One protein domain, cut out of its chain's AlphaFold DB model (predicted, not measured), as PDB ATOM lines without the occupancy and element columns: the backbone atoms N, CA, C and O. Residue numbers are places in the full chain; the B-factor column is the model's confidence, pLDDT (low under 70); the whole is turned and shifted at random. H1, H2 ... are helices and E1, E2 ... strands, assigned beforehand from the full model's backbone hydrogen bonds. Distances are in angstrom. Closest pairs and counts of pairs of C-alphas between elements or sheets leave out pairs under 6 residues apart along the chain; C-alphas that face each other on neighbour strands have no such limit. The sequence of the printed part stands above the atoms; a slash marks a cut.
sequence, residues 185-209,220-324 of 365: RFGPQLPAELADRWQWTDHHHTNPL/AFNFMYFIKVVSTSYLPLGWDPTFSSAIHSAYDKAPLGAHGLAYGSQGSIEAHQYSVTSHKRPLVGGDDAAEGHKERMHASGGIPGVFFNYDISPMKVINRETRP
ATOM      1  N   ARG A 185     -10.543 -52.595  28.648       90.50
ATOM      2  CA  ARG A 185     -11.176 -51.864  29.749       90.50
ATOM      3  C   ARG A 185     -10.194 -50.961  30.482       90.50
ATOM      4  O   ARG A 185      -8.990 -51.208  30.505       90.50
ATOM      5  N   PHE A 186     -10.738 -49.949  31.152       89.56
ATOM      6  CA  PHE A 186      -9.989 -49.067  32.042       89.56
ATOM      7  C   PHE A 186     -10.439 -49.316  33.488       89.56
ATOM      8  O   PHE A 186     -11.609 -49.155  33.829       89.56
ATOM      9  N   GLY A 187      -9.500 -49.700  34.352       85.00
ATOM     10  CA  GLY A 187      -9.783 -50.015  35.754       85.00
ATOM     11  C   GLY A 187     -10.278 -51.453  36.003       85.00
ATOM     12  O   GLY A 187     -10.117 -52.332  35.152       85.00
ATOM     13  N   PRO A 188     -10.801 -51.725  37.212       81.94
ATOM     14  CA  PRO A 188     -11.260 -53.047  37.627       81.94
ATOM     15  C   PRO A 188     -12.557 -53.469  36.925       81.94
ATOM     16  O   PRO A 188     -13.432 -52.647  36.658       81.94
ATOM     17  N   GLN A 189     -12.716 -54.779  36.722       78.56
ATOM     18  CA  GLN A 189     -13.997 -55.360  36.320       78.56
ATOM     19  C   GLN A 189     -14.984 -55.303  37.480       78.56
ATOM     20  O   GLN A 189     -14.659 -55.703  38.598       78.56
ATOM     21  N   LEU A 190     -16.211 -54.864  37.214       77.00
ATOM     22  CA  LEU A 190     -17.266 -54.928  38.218       77.00
ATOM     23  C   LEU A 190     -17.664 -56.392  38.469       77.00
ATOM     24  O   LEU A 190     -17.935 -57.115  37.506       77.00
ATOM     25  N   PRO A 191     -17.737 -56.840  39.736       75.38
ATOM     26  CA  PRO A 191     -18.305 -58.138  40.078       75.38
ATOM     27  C   PRO A 191     -19.725 -58.278  39.524       75.38
ATOM     28  O   PRO A 191     -20.505 -57.328  39.597       75.38
ATOM     29  N   ALA A 192     -20.081 -59.462  39.019       73.75
ATOM     30  CA  ALA A 192     -21.395 -59.712  38.415       73.75
ATOM     31  C   ALA A 192     -22.555 -59.356  39.364       73.75
ATOM     32  O   ALA A 192     -23.477 -58.646  38.982       73.75
ATOM     33  N   GLU A 193     -22.434 -59.722  40.645       71.25
ATOM     34  CA  GLU A 193     -23.418 -59.402  41.691       71.25
ATOM     35  C   GLU A 193     -23.676 -57.900  41.864       71.25
ATOM     36  O   GLU A 193     -24.742 -57.498  42.331       71.25
ATOM     37  N   LEU A 194     -22.672 -57.077  41.564       70.38
ATOM     38  CA  LEU A 194     -22.748 -55.626  41.619       70.38
ATOM     39  C   LEU A 194     -23.307 -55.089  40.299       70.38
ATOM     40  O   LEU A 194     -24.248 -54.303  40.331       70.38
ATOM     41  N   ALA A 195     -22.814 -55.565  39.154       69.75
ATOM     42  CA  ALA A 195     -23.341 -55.200  37.839       69.75
ATOM     43  C   ALA A 195     -24.866 -55.424  37.741       69.75
ATOM     44  O   ALA A 195     -25.593 -54.525  37.314       69.75
ATOM     45  N   ASP A 196     -25.362 -56.548  38.266       68.31
ATOM     46  CA  ASP A 196     -26.790 -56.891  38.297       68.31
ATOM     47  C   ASP A 196     -27.637 -55.956  39.179       68.31
ATOM     48  O   ASP A 196     -28.837 -55.798  38.957       68.31
ATOM     49  N   ARG A 197     -27.046 -55.299  40.185       68.00
ATOM     50  CA  ARG A 197     -27.773 -54.368  41.070       68.00
ATOM     51  C   ARG A 197     -28.000 -52.997  40.442       68.00
ATOM     52  O   ARG A 197     -28.906 -52.281  40.865       68.00
ATOM     53  N   TRP A 198     -27.198 -52.625  39.444       64.44
ATOM     54  CA  TRP A 198     -27.235 -51.314  38.786       64.44
ATOM     55  C   TRP A 198     -27.812 -51.361  37.358       64.44
ATOM     56  O   TRP A 198     -27.522 -50.474  36.560       64.44
ATOM     57  N   GLN A 199     -28.697 -52.328  37.070       54.84
ATOM     58  CA  GLN A 199     -29.400 -52.596  35.792       54.84
ATOM     59  C   GLN A 199     -30.153 -51.419  35.123       54.84
ATOM     60  O   GLN A 199     -30.829 -51.614  34.118       54.84
ATOM     61  N   TRP A 200     -30.082 -50.190  35.645       48.84
ATOM     62  CA  TRP A 200     -30.764 -49.031  35.060       48.84
ATOM     63  C   TRP A 200     -30.078 -48.474  33.801       48.84
ATOM     64  O   TRP A 200     -30.671 -47.664  33.092       48.84
ATOM     65  N   THR A 201     -28.852 -48.899  33.485       48.03
ATOM     66  CA  THR A 201     -28.237 -48.589  32.190       48.03
ATOM     67  C   THR A 201     -28.581 -49.687  31.185       48.03
ATOM     68  O   THR A 201     -28.078 -50.798  31.294       48.03
ATOM     69  N   ASP A 202     -29.390 -49.351  30.177       42.47
ATOM     70  CA  ASP A 202     -29.739 -50.146  28.973       42.47
ATOM     71  C   ASP A 202     -28.518 -50.561  28.113       42.47
ATOM     72  O   ASP A 202     -28.612 -51.153  27.043       42.47
ATOM     73  N   HIS A 203     -27.316 -50.251  28.584       47.00
ATOM     74  CA  HIS A 203     -26.076 -50.724  28.018       47.00
ATOM     75  C   HIS A 203     -25.502 -51.704  29.021       47.00
ATOM     76  O   HIS A 203     -25.110 -51.317  30.126       47.00
ATOM     77  N   HIS A 204     -25.463 -52.977  28.632       51.22
ATOM     78  CA  HIS A 204     -24.531 -53.924  29.216       51.22
ATOM     79  C   HIS A 204     -23.192 -53.207  29.454       51.22
ATOM     80  O   HIS A 204     -22.770 -52.393  28.630       51.22
ATOM     81  N   HIS A 205     -22.517 -53.482  30.573       58.03
ATOM     82  CA  HIS A 205     -21.143 -53.033  30.842       58.03
ATOM     83  C   HIS A 205     -20.122 -53.644  29.853       58.03
ATOM     84  O   HIS A 205     -19.019 -54.003  30.244       58.03
ATOM     85  N   THR A 206     -20.500 -53.817  28.588       72.75
ATOM     86  CA  THR A 206     -19.653 -54.168  27.459       72.75
ATOM     87  C   THR A 206     -18.896 -52.923  27.056       72.75
ATOM     88  O   THR A 206     -19.501 -51.889  26.743       72.75
ATOM     89  N   ASN A 207     -17.574 -52.996  27.084       88.62
ATOM     90  CA  ASN A 207     -16.781 -51.890  26.606       88.62
ATOM     91  C   ASN A 207     -16.921 -51.798  25.076       88.62
ATOM     92  O   ASN A 207     -17.000 -52.832  24.414       88.62
ATOM     93  N   PRO A 208     -16.936 -50.592  24.479       93.19
ATOM     94  CA  PRO A 208     -17.190 -50.435  23.044       93.19
ATOM     95  C   PRO A 208     -16.272 -51.209  22.087       93.19
ATOM     96  O   PRO A 208     -16.646 -51.389  20.931       93.19
ATOM     97  N   LEU A 209     -15.067 -51.592  22.522       95.31
ATOM     98  CA  LEU A 209     -14.110 -52.345  21.704       95.31
ATOM     99  C   LEU A 209     -14.058 -53.843  22.025       95.31
ATOM    100  O   LEU A 209     -13.310 -54.549  21.352       95.31
ATOM    101  N   ALA A 220       1.178 -52.154   5.009       92.88
ATOM    102  CA  ALA A 220       1.384 -50.744   5.303       92.88
ATOM    103  C   ALA A 220       0.057 -50.072   5.699       92.88
ATOM    104  O   ALA A 220      -0.441 -49.205   4.984       92.88
ATOM    105  N   PHE A 221      -0.526 -50.480   6.828       93.88
ATOM    106  CA  PHE A 221      -1.858 -50.048   7.253       93.88
ATOM    107  C   PHE A 221      -1.893 -49.656   8.734       93.88
ATOM    108  O   PHE A 221      -1.190 -50.238   9.561       93.88
ATOM    109  N   ASN A 222      -2.709 -48.658   9.073       94.88
ATOM    110  CA  ASN A 222      -2.796 -48.106  10.420       94.88
ATOM    111  C   ASN A 222      -4.247 -48.081  10.912       94.88
ATOM    112  O   ASN A 222      -5.142 -47.627  10.196       94.88
ATOM    113  N   PHE A 223      -4.456 -48.549  12.143       96.94
ATOM    114  CA  PHE A 223      -5.713 -48.467  12.875       96.94
ATOM    115  C   PHE A 223      -5.548 -47.538  14.076       96.94
ATOM    116  O   PHE A 223      -4.620 -47.696  14.866       96.94
ATOM    117  N   MET A 224      -6.466 -46.594  14.241       96.25
ATOM    118  CA  MET A 224      -6.442 -45.615  15.323       96.25
ATOM    119  C   MET A 224      -7.774 -45.614  16.061       96.25
ATOM    120  O   MET A 224      -8.830 -45.407  15.465       96.25
ATOM    121  N   TYR A 225      -7.710 -45.758  17.375       97.75
ATOM    122  CA  TYR A 225      -8.836 -45.656  18.285       97.75
ATOM    123  C   TYR A 225      -8.655 -44.417  19.156       97.75
ATOM    124  O   TYR A 225      -7.640 -44.268  19.836       97.75
ATOM    125  N   PHE A 226      -9.634 -43.517  19.132       97.44
ATOM    126  CA  PHE A 226      -9.681 -42.343  19.997       97.44
ATOM    127  C   PHE A 226     -10.687 -42.595  21.109       97.44
ATOM    128  O   PHE A 226     -11.895 -42.595  20.880       97.44
ATOM    129  N   ILE A 227     -10.168 -42.834  22.304       96.62
ATOM    130  CA  ILE A 227     -10.905 -43.262  23.481       96.62
ATOM    131  C   ILE A 227     -11.112 -42.064  24.408       96.62
ATOM    132  O   ILE A 227     -10.163 -41.382  24.795       96.62
ATOM    133  N   LYS A 228     -12.360 -41.818  24.806       95.75
ATOM    134  CA  LYS A 228     -12.704 -40.850  25.855       95.75
ATOM    135  C   LYS A 228     -13.107 -41.599  27.115       95.75
ATOM    136  O   LYS A 228     -14.188 -42.175  27.170       95.75
ATOM    137  N   VAL A 229     -12.241 -41.584  28.124       94.12
ATOM    138  CA  VAL A 229     -12.410 -42.316  29.383       94.12
ATOM    139  C   VAL A 229     -13.129 -41.439  30.408       94.12
ATOM    140  O   VAL A 229     -12.691 -40.333  30.713       94.12
ATOM    141  N   VAL A 230     -14.212 -41.937  30.997       92.56
ATOM    142  CA  VAL A 230     -14.989 -41.281  32.055       92.56
ATOM    143  C   VAL A 230     -14.824 -42.062  33.355       92.56
ATOM    144  O   VAL A 230     -15.078 -43.265  33.420       92.56
ATOM    145  N   SER A 231     -14.380 -41.377  34.413       90.81
ATOM    146  CA  SER A 231     -14.239 -41.995  35.738       90.81
ATOM    147  C   SER A 231     -15.618 -42.274  36.341       90.81
ATOM    148  O   SER A 231     -16.477 -41.393  36.335       90.81
ATOM    149  N   THR A 232     -15.820 -43.466  36.900       87.12
ATOM    150  CA  THR A 232     -17.091 -43.893  37.498       87.12
ATOM    151  C   THR A 232     -16.858 -44.489  38.888       87.12
ATOM    152  O   THR A 232     -16.128 -45.465  39.029       87.12
ATOM    153  N   SER A 233     -17.499 -43.944  39.923       87.44
ATOM    154  CA  SER A 233     -17.510 -44.557  41.259       87.44
ATOM    155  C   SER A 233     -18.790 -45.322  41.506       87.44
ATOM    156  O   SER A 233     -19.873 -44.766  41.334       87.44
ATOM    157  N   TYR A 234     -18.662 -46.523  42.053       84.62
ATOM    158  CA  TYR A 234     -19.771 -47.257  42.648       84.62
ATOM    159  C   TYR A 234     -19.659 -47.186  44.170       84.62
ATOM    160  O   TYR A 234     -18.650 -47.597  44.749       84.62
ATOM    161  N   LEU A 235     -20.683 -46.613  44.807       87.31
ATOM    162  CA  LEU A 235     -20.769 -46.439  46.255       87.31
ATOM    163  C   LEU A 235     -21.784 -47.446  46.817       87.31
ATOM    164  O   LEU A 235     -22.991 -47.210  46.683       87.31
ATOM    165  N   PRO A 236     -21.329 -48.558  47.415       83.19
ATOM    166  CA  PRO A 236     -22.219 -49.562  47.993       83.19
ATOM    167  C   PRO A 236     -22.937 -49.056  49.254       83.19
ATOM    168  O   PRO A 236     -22.565 -48.045  49.866       83.19
ATOM    169  N   LEU A 237     -23.966 -49.789  49.690       83.00
ATOM    170  CA  LEU A 237     -24.590 -49.562  50.997       83.00
ATOM    171  C   LEU A 237     -23.558 -49.685  52.133       83.00
ATOM    172  O   LEU A 237     -22.937 -50.727  52.315       83.00
ATOM    173  N   GLY A 238     -23.436 -48.633  52.948       82.12
ATOM    174  CA  GLY A 238     -22.467 -48.582  54.050       82.12
ATOM    175  C   GLY A 238     -21.111 -47.975  53.680       82.12
ATOM    176  O   GLY A 238     -20.220 -47.979  54.527       82.12
ATOM    177  N   TRP A 239     -20.971 -47.427  52.466       87.81
ATOM    178  CA  TRP A 239     -19.810 -46.636  52.058       87.81
ATOM    179  C   TRP A 239     -19.499 -45.515  53.058       87.81
ATOM    180  O   TRP A 239     -20.391 -44.739  53.425       87.81
ATOM    181  N   ASP A 240     -18.224 -45.413  53.442       87.06
ATOM    182  CA  ASP A 240     -17.705 -44.343  54.289       87.06
ATOM    183  C   ASP A 240     -16.693 -43.483  53.505       87.06
ATOM    184  O   ASP A 240     -15.681 -44.002  53.023       87.06
ATOM    185  N   PRO A 241     -16.918 -42.161  53.374       86.69
ATOM    186  CA  PRO A 241     -16.053 -41.289  52.580       86.69
ATOM    187  C   PRO A 241     -14.624 -41.196  53.117       86.69
ATOM    188  O   PRO A 241     -13.686 -41.055  52.331       86.69
ATOM    189  N   THR A 242     -14.440 -41.255  54.439       87.50
ATOM    190  CA  THR A 242     -13.124 -41.073  55.063       87.50
ATOM    191  C   THR A 242     -12.260 -42.313  54.886       87.50
ATOM    192  O   THR A 242     -11.116 -42.207  54.443       87.50
ATOM    193  N   PHE A 243     -12.841 -43.488  55.120       84.88
ATOM    194  CA  PHE A 243     -12.209 -44.777  54.882       84.88
ATOM    195  C   PHE A 243     -11.878 -44.965  53.398       84.88
ATOM    196  O   PHE A 243     -10.746 -45.295  53.045       84.88
ATOM    197  N   SER A 244     -12.840 -44.669  52.519       83.25
ATOM    198  CA  SER A 244     -12.664 -44.767  51.071       83.25
ATOM    199  C   SER A 244     -11.545 -43.851  50.562       83.25
ATOM    200  O   SER A 244     -10.734 -44.276  49.744       83.25
ATOM    201  N   SER A 245     -11.463 -42.610  51.053       83.25
ATOM    202  CA  SER A 245     -10.397 -41.667  50.683       83.25
ATOM    203  C   SER A 245      -9.015 -42.130  51.157       83.25
ATOM    204  O   SER A 245      -8.045 -42.080  50.396       83.25
ATOM    205  N   ALA A 246      -8.921 -42.637  52.391       82.19
ATOM    206  CA  ALA A 246      -7.668 -43.137  52.956       82.19
ATOM    207  C   ALA A 246      -7.106 -44.327  52.162       82.19
ATOM    208  O   ALA A 246      -5.901 -44.400  51.928       82.19
ATOM    209  N   ILE A 247      -7.978 -45.229  51.703       78.75
ATOM    210  CA  ILE A 247      -7.594 -46.374  50.871       78.75
ATOM    211  C   ILE A 247      -7.098 -45.935  49.498       78.75
ATOM    212  O   ILE A 247      -6.027 -46.361  49.075       78.75
ATOM    213  N   HIS A 248      -7.853 -45.078  48.803       76.38
ATOM    214  CA  HIS A 248      -7.488 -44.656  47.444       76.38
ATOM    215  C   HIS A 248      -6.238 -43.775  47.414       76.38
ATOM    216  O   HIS A 248      -5.549 -43.719  46.400       76.38
ATOM    217  N   SER A 249      -5.908 -43.136  48.538       74.62
ATOM    218  CA  SER A 249      -4.658 -42.389  48.708       74.62
ATOM    219  C   SER A 249      -3.439 -43.296  48.940       74.62
ATOM    220  O   SER A 249      -2.309 -42.863  48.739       74.62
ATOM    221  N   ALA A 250      -3.632 -44.563  49.326       68.31
ATOM    222  CA  ALA A 250      -2.564 -45.547  49.537       68.31
ATOM    223  C   ALA A 250      -2.224 -46.329  48.244       68.31
ATOM    224  O   ALA A 250      -2.118 -47.559  48.251       68.31
ATOM    225  N   TYR A 251      -2.075 -45.591  47.135       56.09
ATOM    226  CA  TYR A 251      -2.044 -46.056  45.737       56.09
ATOM    227  C   TYR A 251      -1.059 -47.208  45.446       56.09
ATOM    228  O   TYR A 251      -1.365 -48.108  44.663       56.09
ATOM    229  N   ASP A 252       0.087 -47.252  46.129       58.38
ATOM    230  CA  ASP A 252       1.174 -48.196  45.820       58.38
ATOM    231  C   ASP A 252       0.895 -49.659  46.194       58.38
ATOM    232  O   ASP A 252       1.636 -50.553  45.787       58.38
ATOM    233  N   LYS A 253      -0.164 -49.942  46.966       59.81
ATOM    234  CA  LYS A 253      -0.425 -51.293  47.503       59.81
ATOM    235  C   LYS A 253      -1.545 -52.058  46.802       59.81
ATOM    236  O   LYS A 253      -1.781 -53.215  47.147       59.81
ATOM    237  N   ALA A 254      -2.251 -51.445  45.854       65.00
ATOM    238  CA  ALA A 254      -3.344 -52.115  45.159       65.00
ATOM    239  C   ALA A 254      -2.802 -53.059  44.062       65.00
ATOM    240  O   ALA A 254      -2.052 -52.597  43.190       65.00
ATOM    241  N   PRO A 255      -3.194 -54.352  44.053       70.00
ATOM    242  CA  PRO A 255      -2.859 -55.265  42.965       70.00
ATOM    243  C   PRO A 255      -3.341 -54.727  41.612       70.00
ATOM    244  O   PRO A 255      -4.366 -54.032  41.527       70.00
ATOM    245  N   LEU A 256      -2.606 -55.054  40.546       72.12
ATOM    246  CA  LEU A 256      -2.983 -54.698  39.177       72.12
ATOM    247  C   LEU A 256      -4.406 -55.198  38.880       72.12
ATOM    248  O   LEU A 256      -4.753 -56.337  39.182       72.12
ATOM    249  N   GLY A 257      -5.250 -54.316  38.341       67.62
ATOM    250  CA  GLY A 257      -6.640 -54.638  37.997       67.62
ATOM    251  C   GLY A 257      -7.622 -54.746  39.174       67.62
ATOM    252  O   GLY A 257      -8.797 -54.999  38.931       67.62
ATOM    253  N   ALA A 258      -7.196 -54.525  40.426       69.38
ATOM    254  CA  ALA A 258      -8.038 -54.703  41.623       69.38
ATOM    255  C   ALA A 258      -8.311 -53.407  42.421       69.38
ATOM    256  O   ALA A 258      -8.651 -53.460  43.607       69.38
ATOM    257  N   HIS A 259      -8.140 -52.231  41.808       68.62
ATOM    258  CA  HIS A 259      -8.243 -50.946  42.513       68.62
ATOM    259  C   HIS A 259      -9.668 -50.731  43.054       68.62
ATOM    260  O   HIS A 259     -10.627 -50.653  42.298       68.62
ATOM    261  N   GLY A 260      -9.826 -50.676  44.380       63.84
ATOM    262  CA  GLY A 260     -11.126 -50.496  45.045       63.84
ATOM    263  C   GLY A 260     -11.938 -51.773  45.309       63.84
ATOM    264  O   GLY A 260     -12.862 -51.725  46.113       63.84
ATOM    265  N   LEU A 261     -11.585 -52.931  44.730       66.94
ATOM    266  CA  LEU A 261     -12.304 -54.197  44.976       66.94
ATOM    267  C   LEU A 261     -11.871 -54.915  46.262       66.94
ATOM    268  O   LEU A 261     -12.646 -55.671  46.842       66.94
ATOM    269  N   ALA A 262     -10.650 -54.671  46.737       62.75
ATOM    270  CA  ALA A 262     -10.070 -55.406  47.864       62.75
ATOM    271  C   ALA A 262     -10.612 -55.001  49.254       62.75
ATOM    272  O   ALA A 262     -10.243 -55.616  50.251       62.75
ATOM    273  N   TYR A 263     -11.459 -53.968  49.346       67.69
ATOM    274  CA  TYR A 263     -11.714 -53.254  50.609       67.69
ATOM    275  C   TYR A 263     -13.156 -53.352  51.141       67.69
ATOM    276  O   TYR A 263     -13.522 -52.652  52.086       67.69
ATOM    277  N   GLY A 264     -13.973 -54.245  50.572       70.69
ATOM    278  CA  GLY A 264     -15.328 -54.534  51.052       70.69
ATOM    279  C   GLY A 264     -16.329 -53.384  50.862       70.69
ATOM    280  O   GLY A 264     -16.118 -52.475  50.065       70.69
ATOM    281  N   SER A 265     -17.443 -53.417  51.601       73.25
ATOM    282  CA  SER A 265     -18.586 -52.504  51.408       73.25
ATOM    283  C   SER A 265     -18.386 -51.077  51.937       73.25
ATOM    284  O   SER A 265     -19.286 -50.252  51.811       73.25
ATOM    285  N   GLN A 266     -17.254 -50.781  52.578       78.50
ATOM    286  CA  GLN A 266     -16.946 -49.433  53.071       78.50
ATOM    287  C   GLN A 266     -16.150 -48.604  52.053       78.50
ATOM    288  O   GLN A 266     -16.173 -47.375  52.126       78.50
ATOM    289  N   GLY A 267     -15.473 -49.255  51.101       81.00
ATOM    290  CA  GLY A 267     -14.733 -48.597  50.025       81.00
ATOM    291  C   GLY A 267     -15.596 -48.341  48.788       81.00
ATOM    292  O   GLY A 267     -16.551 -49.068  48.520       81.00
ATOM    293  N   SER A 268     -15.263 -47.297  48.024       84.19
ATOM    294  CA  SER A 268     -15.787 -47.129  46.666       84.19
ATOM    295  C   SER A 268     -15.021 -47.999  45.674       84.19
ATOM    296  O   SER A 268     -13.802 -48.163  45.781       84.19
ATOM    297  N   ILE A 269     -15.733 -48.501  44.667       83.94
ATOM    298  CA  ILE A 269     -15.116 -49.149  43.508       83.94
ATOM    299  C   ILE A 269     -14.940 -48.082  42.435       83.94
ATOM    300  O   ILE A 269     -15.921 -47.502  41.964       83.94
ATOM    301  N   GLU A 270     -13.690 -47.806  42.077       83.12
ATOM    302  CA  GLU A 270     -13.331 -46.828  41.053       83.12
ATOM    303  C   GLU A 270     -13.137 -47.566  39.731       83.12
ATOM    304  O   GLU A 270     -12.104 -48.187  39.504       83.12
ATOM    305  N   ALA A 271     -14.157 -47.521  38.882       86.25
ATOM    306  CA  ALA A 271     -14.143 -48.090  37.543       86.25
ATOM    307  C   ALA A 271     -14.132 -46.974  36.493       86.25
ATOM    308  O   ALA A 271     -14.260 -45.785  36.803       86.25
ATOM    309  N   HIS A 272     -14.016 -47.351  35.226       88.62
ATOM    310  CA  HIS A 272     -14.145 -46.411  34.126       88.62
ATOM    311  C   HIS A 272     -15.097 -46.947  33.070       88.62
ATOM    312  O   HIS A 272     -15.254 -48.148  32.885       88.62
ATOM    313  N   GLN A 273     -15.727 -46.013  32.377       89.69
ATOM    314  CA  GLN A 273     -16.442 -46.261  31.134       89.69
ATOM    315  C   GLN A 273     -15.740 -45.464  30.045       89.69
ATOM    316  O   GLN A 273     -15.058 -44.482  30.346       89.69
ATOM    317  N   TYR A 274     -15.899 -45.847  28.786       93.00
ATOM    318  CA  TYR A 274     -15.383 -45.034  27.696       93.00
ATOM    319  C   TYR A 274     -16.288 -45.065  26.477       93.00
ATOM    320  O   TYR A 274     -17.105 -45.965  26.308       93.00
ATOM    321  N   SER A 275     -16.111 -44.063  25.625       94.12
ATOM    322  CA  SER A 275     -16.570 -44.075  24.240       94.12
ATOM    323  C   SER A 275     -15.366 -44.089  23.305       94.12
ATOM    324  O   SER A 275     -14.263 -43.691  23.693       94.12
ATOM    325  N   VAL A 276     -15.563 -44.577  22.081       96.12
ATOM    326  CA  VAL A 276     -14.493 -44.712  21.092       96.12
ATOM    327  C   VAL A 276     -14.931 -44.194  19.729       96.12
ATOM    328  O   VAL A 276     -16.054 -44.439  19.291       96.12
ATOM    329  N   THR A 277     -14.010 -43.523  19.044       95.94
ATOM    330  CA  THR A 277     -14.090 -43.259  17.605       95.94
ATOM    331  C   THR A 277     -12.954 -44.000  16.915       95.94
ATOM    332  O   THR A 277     -11.798 -43.873  17.319       95.94
ATOM    333  N   SER A 278     -13.276 -44.761  15.871       95.06
ATOM    334  CA  SER A 278     -12.309 -45.591  15.149       95.06
ATOM    335  C   SER A 278     -11.985 -44.981  13.790       95.06
ATOM    336  O   SER A 278     -12.884 -44.574  13.056       95.06
ATOM    337  N   HIS A 279     -10.705 -44.956  13.444       92.50
ATOM    338  CA  HIS A 279     -10.195 -44.552  12.141       92.50
ATOM    339  C   HIS A 279      -9.225 -45.609  11.625       92.50
ATOM    340  O   HIS A 279      -8.539 -46.277  12.394       92.50
ATOM    341  N   LYS A 280      -9.147 -45.739  10.307       92.62
ATOM    342  CA  LYS A 280      -8.196 -46.617   9.637       92.62
ATOM    343  C   LYS A 280      -7.686 -45.935   8.378       92.62
ATOM    344  O   LYS A 280      -8.423 -45.142   7.792       92.62
ATOM    345  N   ARG A 281      -6.443 -46.204   7.988       91.69
ATOM    346  CA  ARG A 281      -5.888 -45.677   6.739       91.69
ATOM    347  C   ARG A 281      -4.745 -46.529   6.186       91.69
ATOM    348  O   ARG A 281      -3.938 -47.032   6.977       91.69
ATOM    349  N   PRO A 282      -4.606 -46.610   4.854       92.00
ATOM    350  CA  PRO A 282      -3.378 -47.066   4.222       92.00
ATOM    351  C   PRO A 282      -2.259 -46.029   4.411       92.00
ATOM    352  O   PRO A 282      -2.483 -44.816   4.396       92.00
ATOM    353  N   LEU A 283      -1.024 -46.498   4.586       91.44
ATOM    354  CA  LEU A 283       0.159 -45.640   4.739       91.44
ATOM    355  C   LEU A 283       0.784 -45.248   3.400       91.44
ATOM    356  O   LEU A 283       1.613 -44.342   3.360       91.44
ATOM    357  N   VAL A 284       0.372 -45.890   2.307       89.06
ATOM    358  CA  VAL A 284       0.747 -45.501   0.938       89.06
ATOM    359  C   VAL A 284       0.006 -44.241   0.456       89.06
ATOM    360  O   VAL A 284       0.298 -43.730  -0.623       89.06
ATOM    361  N   GLY A 285      -0.918 -43.712   1.268       87.25
ATOM    362  CA  GLY A 285      -1.810 -42.609   0.915       87.25
ATOM    363  C   GLY A 285      -2.999 -43.072   0.069       87.25
ATOM    364  O   GLY A 285      -3.286 -44.263  -0.011       87.25
ATOM    365  N   GLY A 286      -3.698 -42.122  -0.553       86.25
ATOM    366  CA  GLY A 286      -4.860 -42.391  -1.411       86.25
ATOM    367  C   GLY A 286      -6.149 -41.762  -0.886       86.25
ATOM    368  O   GLY A 286      -6.101 -40.887  -0.020       86.25
ATOM    369  N   ASP A 287      -7.283 -42.190  -1.437       84.12
ATOM    370  CA  ASP A 287      -8.623 -41.785  -1.008       84.12
ATOM    371  C   ASP A 287      -9.475 -42.992  -0.581       84.12
ATOM    372  O   ASP A 287      -9.170 -44.137  -0.916       84.12
ATOM    373  N   ASP A 288     -10.561 -42.739   0.153       83.19
ATOM    374  CA  ASP A 288     -11.558 -43.762   0.506       83.19
ATOM    375  C   ASP A 288     -12.673 -43.858  -0.554       83.19
ATOM    376  O   ASP A 288     -13.837 -44.126  -0.234       83.19
ATOM    377  N   ALA A 289     -12.372 -43.635  -1.840       82.44
ATOM    378  CA  ALA A 289     -13.399 -43.681  -2.886       82.44
ATOM    379  C   ALA A 289     -14.103 -45.048  -2.958       82.44
ATOM    380  O   ALA A 289     -15.303 -45.106  -3.233       82.44
ATOM    381  N   ALA A 290     -13.385 -46.136  -2.657       79.62
ATOM    382  CA  ALA A 290     -13.939 -47.488  -2.589       79.62
ATOM    383  C   ALA A 290     -14.975 -47.664  -1.461       79.62
ATOM    384  O   ALA A 290     -15.896 -48.467  -1.601       79.62
ATOM    385  N   GLU A 291     -14.867 -46.888  -0.378       79.75
ATOM    386  CA  GLU A 291     -15.827 -46.863   0.736       79.75
ATOM    387  C   GLU A 291     -16.879 -45.745   0.580       79.75
ATOM    388  O   GLU A 291     -17.669 -45.497   1.487       79.75
ATOM    389  N   GLY A 292     -16.917 -45.065  -0.574       82.38
ATOM    390  CA  GLY A 292     -17.867 -43.984  -0.864       82.38
ATOM    391  C   GLY A 292     -17.465 -42.609  -0.322       82.38
ATOM    392  O   GLY A 292     -18.279 -41.689  -0.360       82.38
ATOM    393  N   HIS A 293     -16.224 -42.452   0.142       81.44
ATOM    394  CA  HIS A 293     -15.712 -41.246   0.797       81.44
ATOM    395  C   HIS A 293     -14.506 -40.659   0.053       81.44
ATOM    396  O   HIS A 293     -13.391 -40.597   0.570       81.44
ATOM    397  N   LYS A 294     -14.716 -40.200  -1.184       82.38
ATOM    398  CA  LYS A 294     -13.646 -39.648  -2.038       82.38
ATOM    399  C   LYS A 294     -13.000 -38.377  -1.463       82.38
ATOM    400  O   LYS A 294     -11.880 -38.023  -1.807       82.38
ATOM    401  N   GLU A 295     -13.712 -37.672  -0.593       83.50
ATOM    402  CA  GLU A 295     -13.231 -36.492   0.121       83.50
ATOM    403  C   GLU A 295     -12.199 -36.807   1.215       83.50
ATOM    404  O   GLU A 295     -11.487 -35.905   1.661       83.50
ATOM    405  N   ARG A 296     -12.105 -38.067   1.661       83.88
ATOM    406  CA  ARG A 296     -11.146 -38.491   2.683       83.88
ATOM    407  C   ARG A 296      -9.824 -38.843   2.026       83.88
ATOM    408  O   ARG A 296      -9.652 -39.939   1.508       83.88
ATOM    409  N   MET A 297      -8.902 -37.889   2.060       82.75
ATOM    410  CA  MET A 297      -7.536 -38.069   1.577       82.75
ATOM    411  C   MET A 297      -6.627 -38.527   2.719       82.75
ATOM    412  O   MET A 297      -6.540 -37.866   3.756       82.75
ATOM    413  N   HIS A 298      -5.900 -39.618   2.505       86.00
ATOM    414  CA  HIS A 298      -4.936 -40.148   3.462       86.00
ATOM    415  C   HIS A 298      -3.540 -39.611   3.186       86.00
ATOM    416  O   HIS A 298      -3.036 -39.670   2.063       86.00
ATOM    417  N   ALA A 299      -2.887 -39.116   4.236       84.19
ATOM    418  CA  ALA A 299      -1.478 -38.763   4.167       84.19
ATOM    419  C   ALA A 299      -0.629 -40.020   3.915       84.19
ATOM    420  O   ALA A 299      -0.897 -41.083   4.476       84.19
ATOM    421  N   SER A 300       0.419 -39.886   3.106       86.81
ATOM    422  CA  SER A 300       1.435 -40.930   2.966       86.81
ATOM    423  C   SER A 300       2.369 -40.917   4.178       86.81
ATOM    424  O   SER A 300       2.742 -39.852   4.672       86.81
ATOM    425  N   GLY A 301       2.787 -42.098   4.624       86.12
ATOM    426  CA  GLY A 301       3.726 -42.284   5.726       86.12
ATOM    427  C   GLY A 301       3.080 -42.479   7.100       86.12
ATOM    428  O   GLY A 301       1.865 -42.342   7.299       86.12
ATOM    429  N   GLY A 302       3.936 -42.822   8.061       86.94
ATOM    430  CA  GLY A 302       3.577 -43.283   9.400       86.94
ATOM    431  C   GLY A 302       4.075 -44.705   9.647       86.94
ATOM    432  O   GLY A 302       4.726 -45.302   8.792       86.94
ATOM    433  N   ILE A 303       3.754 -45.233  10.824       90.88
ATOM    434  CA  ILE A 303       4.120 -46.586  11.249       90.88
ATOM    435  C   ILE A 303       2.865 -47.470  11.141       90.88
ATOM    436  O   ILE A 303       1.778 -47.023  11.543       90.88
ATOM    437  N   PRO A 304       2.960 -48.680  10.557       94.19
ATOM    438  CA  PRO A 304       1.879 -49.650  10.586       94.19
ATOM    439  C   PRO A 304       1.671 -50.073  12.031       94.19
ATOM    440  O   PRO A 304       2.620 -50.358  12.749       94.19
ATOM    441  N   GLY A 305       0.433 -50.060  12.492       95.62
ATOM    442  CA  GLY A 305       0.186 -50.284  13.905       95.62
ATOM    443  C   GLY A 305      -1.270 -50.134  14.288       95.62
ATOM    444  O   GLY A 305      -2.107 -49.699  13.492       95.62
ATOM    445  N   VAL A 306      -1.542 -50.488  15.536       97.25
ATOM    446  CA  VAL A 306      -2.813 -50.259  16.210       97.25
ATOM    447  C   VAL A 306      -2.572 -49.274  17.344       97.25
ATOM    448  O   VAL A 306      -1.872 -49.586  18.303       97.25
ATOM    449  N   PHE A 307      -3.139 -48.079  17.224       96.19
ATOM    450  CA  PHE A 307      -2.901 -46.951  18.119       96.19
ATOM    451  C   PHE A 307      -4.145 -46.658  18.951       96.19
ATOM    452  O   PHE A 307      -5.226 -46.457  18.403       96.19
ATOM    453  N   PHE A 308      -3.985 -46.556  20.264       96.19
ATOM    454  CA  PHE A 308      -5.047 -46.236  21.208       96.19
ATOM    455  C   PHE A 308      -4.727 -44.909  21.887       96.19
ATOM    456  O   PHE A 308      -3.967 -44.844  22.849       96.19
ATOM    457  N   ASN A 309      -5.316 -43.837  21.371       95.88
ATOM    458  CA  ASN A 309      -5.214 -42.501  21.941       95.88
ATOM    459  C   ASN A 309      -6.310 -42.342  22.984       95.88
ATOM    460  O   ASN A 309      -7.485 -42.323  22.621       95.88
ATOM    461  N   TYR A 310      -5.956 -42.215  24.257       95.12
ATOM    462  CA  TYR A 310      -6.923 -42.055  25.333       95.12
ATOM    463  C   TYR A 310      -6.832 -40.665  25.965       95.12
ATOM    464  O   TYR A 310      -5.760 -40.117  26.210       95.12
ATOM    465  N   ASP A 311      -7.997 -40.095  26.243       95.12
ATOM    466  CA  ASP A 311      -8.158 -38.829  26.947       95.12
ATOM    467  C   ASP A 311      -9.149 -39.022  28.095       95.12
ATOM    468  O   ASP A 311     -10.176 -39.691  27.951       95.12
ATOM    469  N   ILE A 312      -8.817 -38.460  29.251       91.81
ATOM    470  CA  ILE A 312      -9.521 -38.684  30.505       91.81
ATOM    471  C   ILE A 312     -10.408 -37.478  30.781       91.81
ATOM    472  O   ILE A 312      -9.937 -36.367  31.011       91.81
ATOM    473  N   SER A 313     -11.716 -37.718  30.806       93.06
ATOM    474  CA  SER A 313     -12.709 -36.692  31.087       93.06
ATOM    475  C   SER A 313     -12.517 -36.102  32.491       93.06
ATOM    476  O   SER A 313     -12.357 -36.858  33.458       93.06
ATOM    477  N   PRO A 314     -12.621 -34.767  32.645       91.50
ATOM    478  CA  PRO A 314     -12.646 -34.119  33.955       91.50
ATOM    479  C   PRO A 314     -13.957 -34.382  34.718       91.50
ATOM    480  O   PRO A 314     -14.101 -33.965  35.866       91.50
ATOM    481  N   MET A 315     -14.933 -35.051  34.095       91.00
ATOM    482  CA  MET A 315     -16.197 -35.426  34.718       91.00
ATOM    483  C   MET A 315     -16.113 -36.813  35.358       91.00
ATOM    484  O   MET A 315     -15.440 -37.721  34.865       91.00
ATOM    485  N   LYS A 316     -16.864 -36.985  36.448       89.94
ATOM    486  CA  LYS A 316     -16.978 -38.249  37.171       89.94
ATOM    487  C   LYS A 316     -18.440 -38.614  37.388       89.94
ATOM    488  O   LYS A 316     -19.214 -37.802  37.891       89.94
ATOM    489  N   VAL A 317     -18.801 -39.842  37.031       89.38
ATOM    490  CA  VAL A 317     -20.120 -40.421  37.299       89.38
ATOM    491  C   VAL A 317     -20.085 -41.089  38.671       89.38
ATOM    492  O   VAL A 317     -19.137 -41.800  38.998       89.38
ATOM    493  N   ILE A 318     -21.091 -40.839  39.508       89.25
ATOM    494  CA  ILE A 318     -21.174 -41.420  40.851       89.25
ATOM    495  C   ILE A 318     -22.475 -42.209  40.959       89.25
ATOM    496  O   ILE A 318     -23.557 -41.637  41.084       89.25
ATOM    497  N   ASN A 319     -22.345 -43.530  40.963       85.50
ATOM    498  CA  ASN A 319     -23.438 -44.469  41.145       85.50
ATOM    499  C   ASN A 319     -23.539 -44.817  42.627       85.50
ATOM    500  O   ASN A 319     -22.734 -45.578  43.162       85.50
ATOM    501  N   ARG A 320     -24.523 -44.233  43.316       85.62
ATOM    502  CA  ARG A 320     -24.742 -44.462  44.746       85.62
ATOM    503  C   ARG A 320     -25.881 -45.439  44.976       85.62
ATOM    504  O   ARG A 320     -27.018 -45.167  44.595       85.62
ATOM    505  N   GLU A 321     -25.596 -46.535  45.670       80.88
ATOM    506  CA  GLU A 321     -26.633 -47.429  46.168       80.88
ATOM    507  C   GLU A 321     -27.416 -46.720  47.278       80.88
ATOM    508  O   GLU A 321     -26.857 -46.195  48.248       80.88
ATOM    509  N   THR A 322     -28.737 -46.685  47.138       79.69
ATOM    510  CA  THR A 322     -29.634 -46.165  48.168       79.69
ATOM    511  C   THR A 322     -30.676 -47.222  48.477       79.69
ATOM    512  O   THR A 322     -31.108 -47.959  47.593       79.69
ATOM    513  N   ARG A 323     -31.069 -47.331  49.750       78.81
ATOM    514  CA  ARG A 323     -32.134 -48.267  50.119       78.81
ATOM    515  C   ARG A 323     -33.420 -47.835  49.408       78.81
ATOM    516  O   ARG A 323     -33.810 -46.674  49.572       78.81
ATOM    517  N   PRO A 324     -34.084 -48.728  48.655       72.25
ATOM    518  CA  PRO A 324     -35.334 -48.382  48.002       72.25
ATOM    519  C   PRO A 324     -36.363 -47.987  49.063       72.25
ATOM    520  O   PRO A 324     -36.419 -48.575  50.149       72.25
TER     521      PRO A 324
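What this domain is: This is residues 185 to 209 and 220 to 324 of the 365 residues of the protein "COPIIcoated_ERV domain-containing protein" of Penicillium subrubescens (UniProt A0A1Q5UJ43). What shape do these atoms make? A long, twisted ribbon of three strands, E1, E2 and E5, runs along the longest axis, with the small hairpin of E3 and E4 set crosswise at one end. Towards the ribbon's other end lie two short helices, H1 and H2, and residues 250 to 268, a long stretch with no named element. What is it built of, and how large is it? The printed part has 130 residues, with two named helices and five named strands in the order H1, E1, H2, E2, E3, E4, E5; the class is mixed, helices and strands, and the larger sheet, in the order E2, E1, E5, is mixed too. The whole is loose and elongated, with a radius of gyration of the C-alphas of 20.0 A and spans of 58 by 35 by 24 A.

How they stand to each other: How do the helices stand to the larger sheet? H1, residues 192 to 198, only just is on the sheet and only grazes it, with its residues 194 to 198. H2, residues 241 to 249, likewise only grazes it, with its residues 241 to 248. Every O i to N i+4 pair is within hydrogen-bond range in H2, but in H1 1 of 3 is, beside 3 of 4 O i to N i+3 pairs. How do the long strands pair? The inner strand E1, residues 221 to 235, is antiparallel to the edge strand E2, residues 269 to 282, at 166 degrees, with N 228 and O 275 2.9 A apart. The other edge strand, E5, residues 305 to 320, is parallel to E1 at 16 degrees, with N 227 and O 309 2.7 A apart. What of the hairpin? E3, residues 286 to 288, and E4, residues 293 to 298, are antiparallel at 143 degrees, with N 298 and O 286 2.8 A apart. E2 and E3 meet only through their link, and E1 and E4 are apart.

Where its parts are: Where do the first elements begin? H1 begins at C-alpha 192 (-21.395, -59.712, 38.415), and E1, 43.5 A long, begins at C-alpha 221 (-1.858, -50.048, 7.253). Where do the later long strands run? E2 is 41.1 A long. E5 is 40.1 A long, bends by 72 degrees at residue 314 and ends at C-alpha 320 (-24.742, -44.462, 44.746).

The domain as a whole: How far does it reach? The two C-alphas farthest apart, those of Val 284 and Pro 324, are 59.4 A apart. Where is it cut or linked at length? Residues 210 to 219 are not printed, and C-alphas 209 and 220 are 22.6 A apart across this cut. The link from H2 to E2, 19 residues, is long. Where is confidence low? The model's pLDDT is under 70 at residues 195 to 205, 250 to 254 and 257 to 263; its mean over the printed part is 82.0.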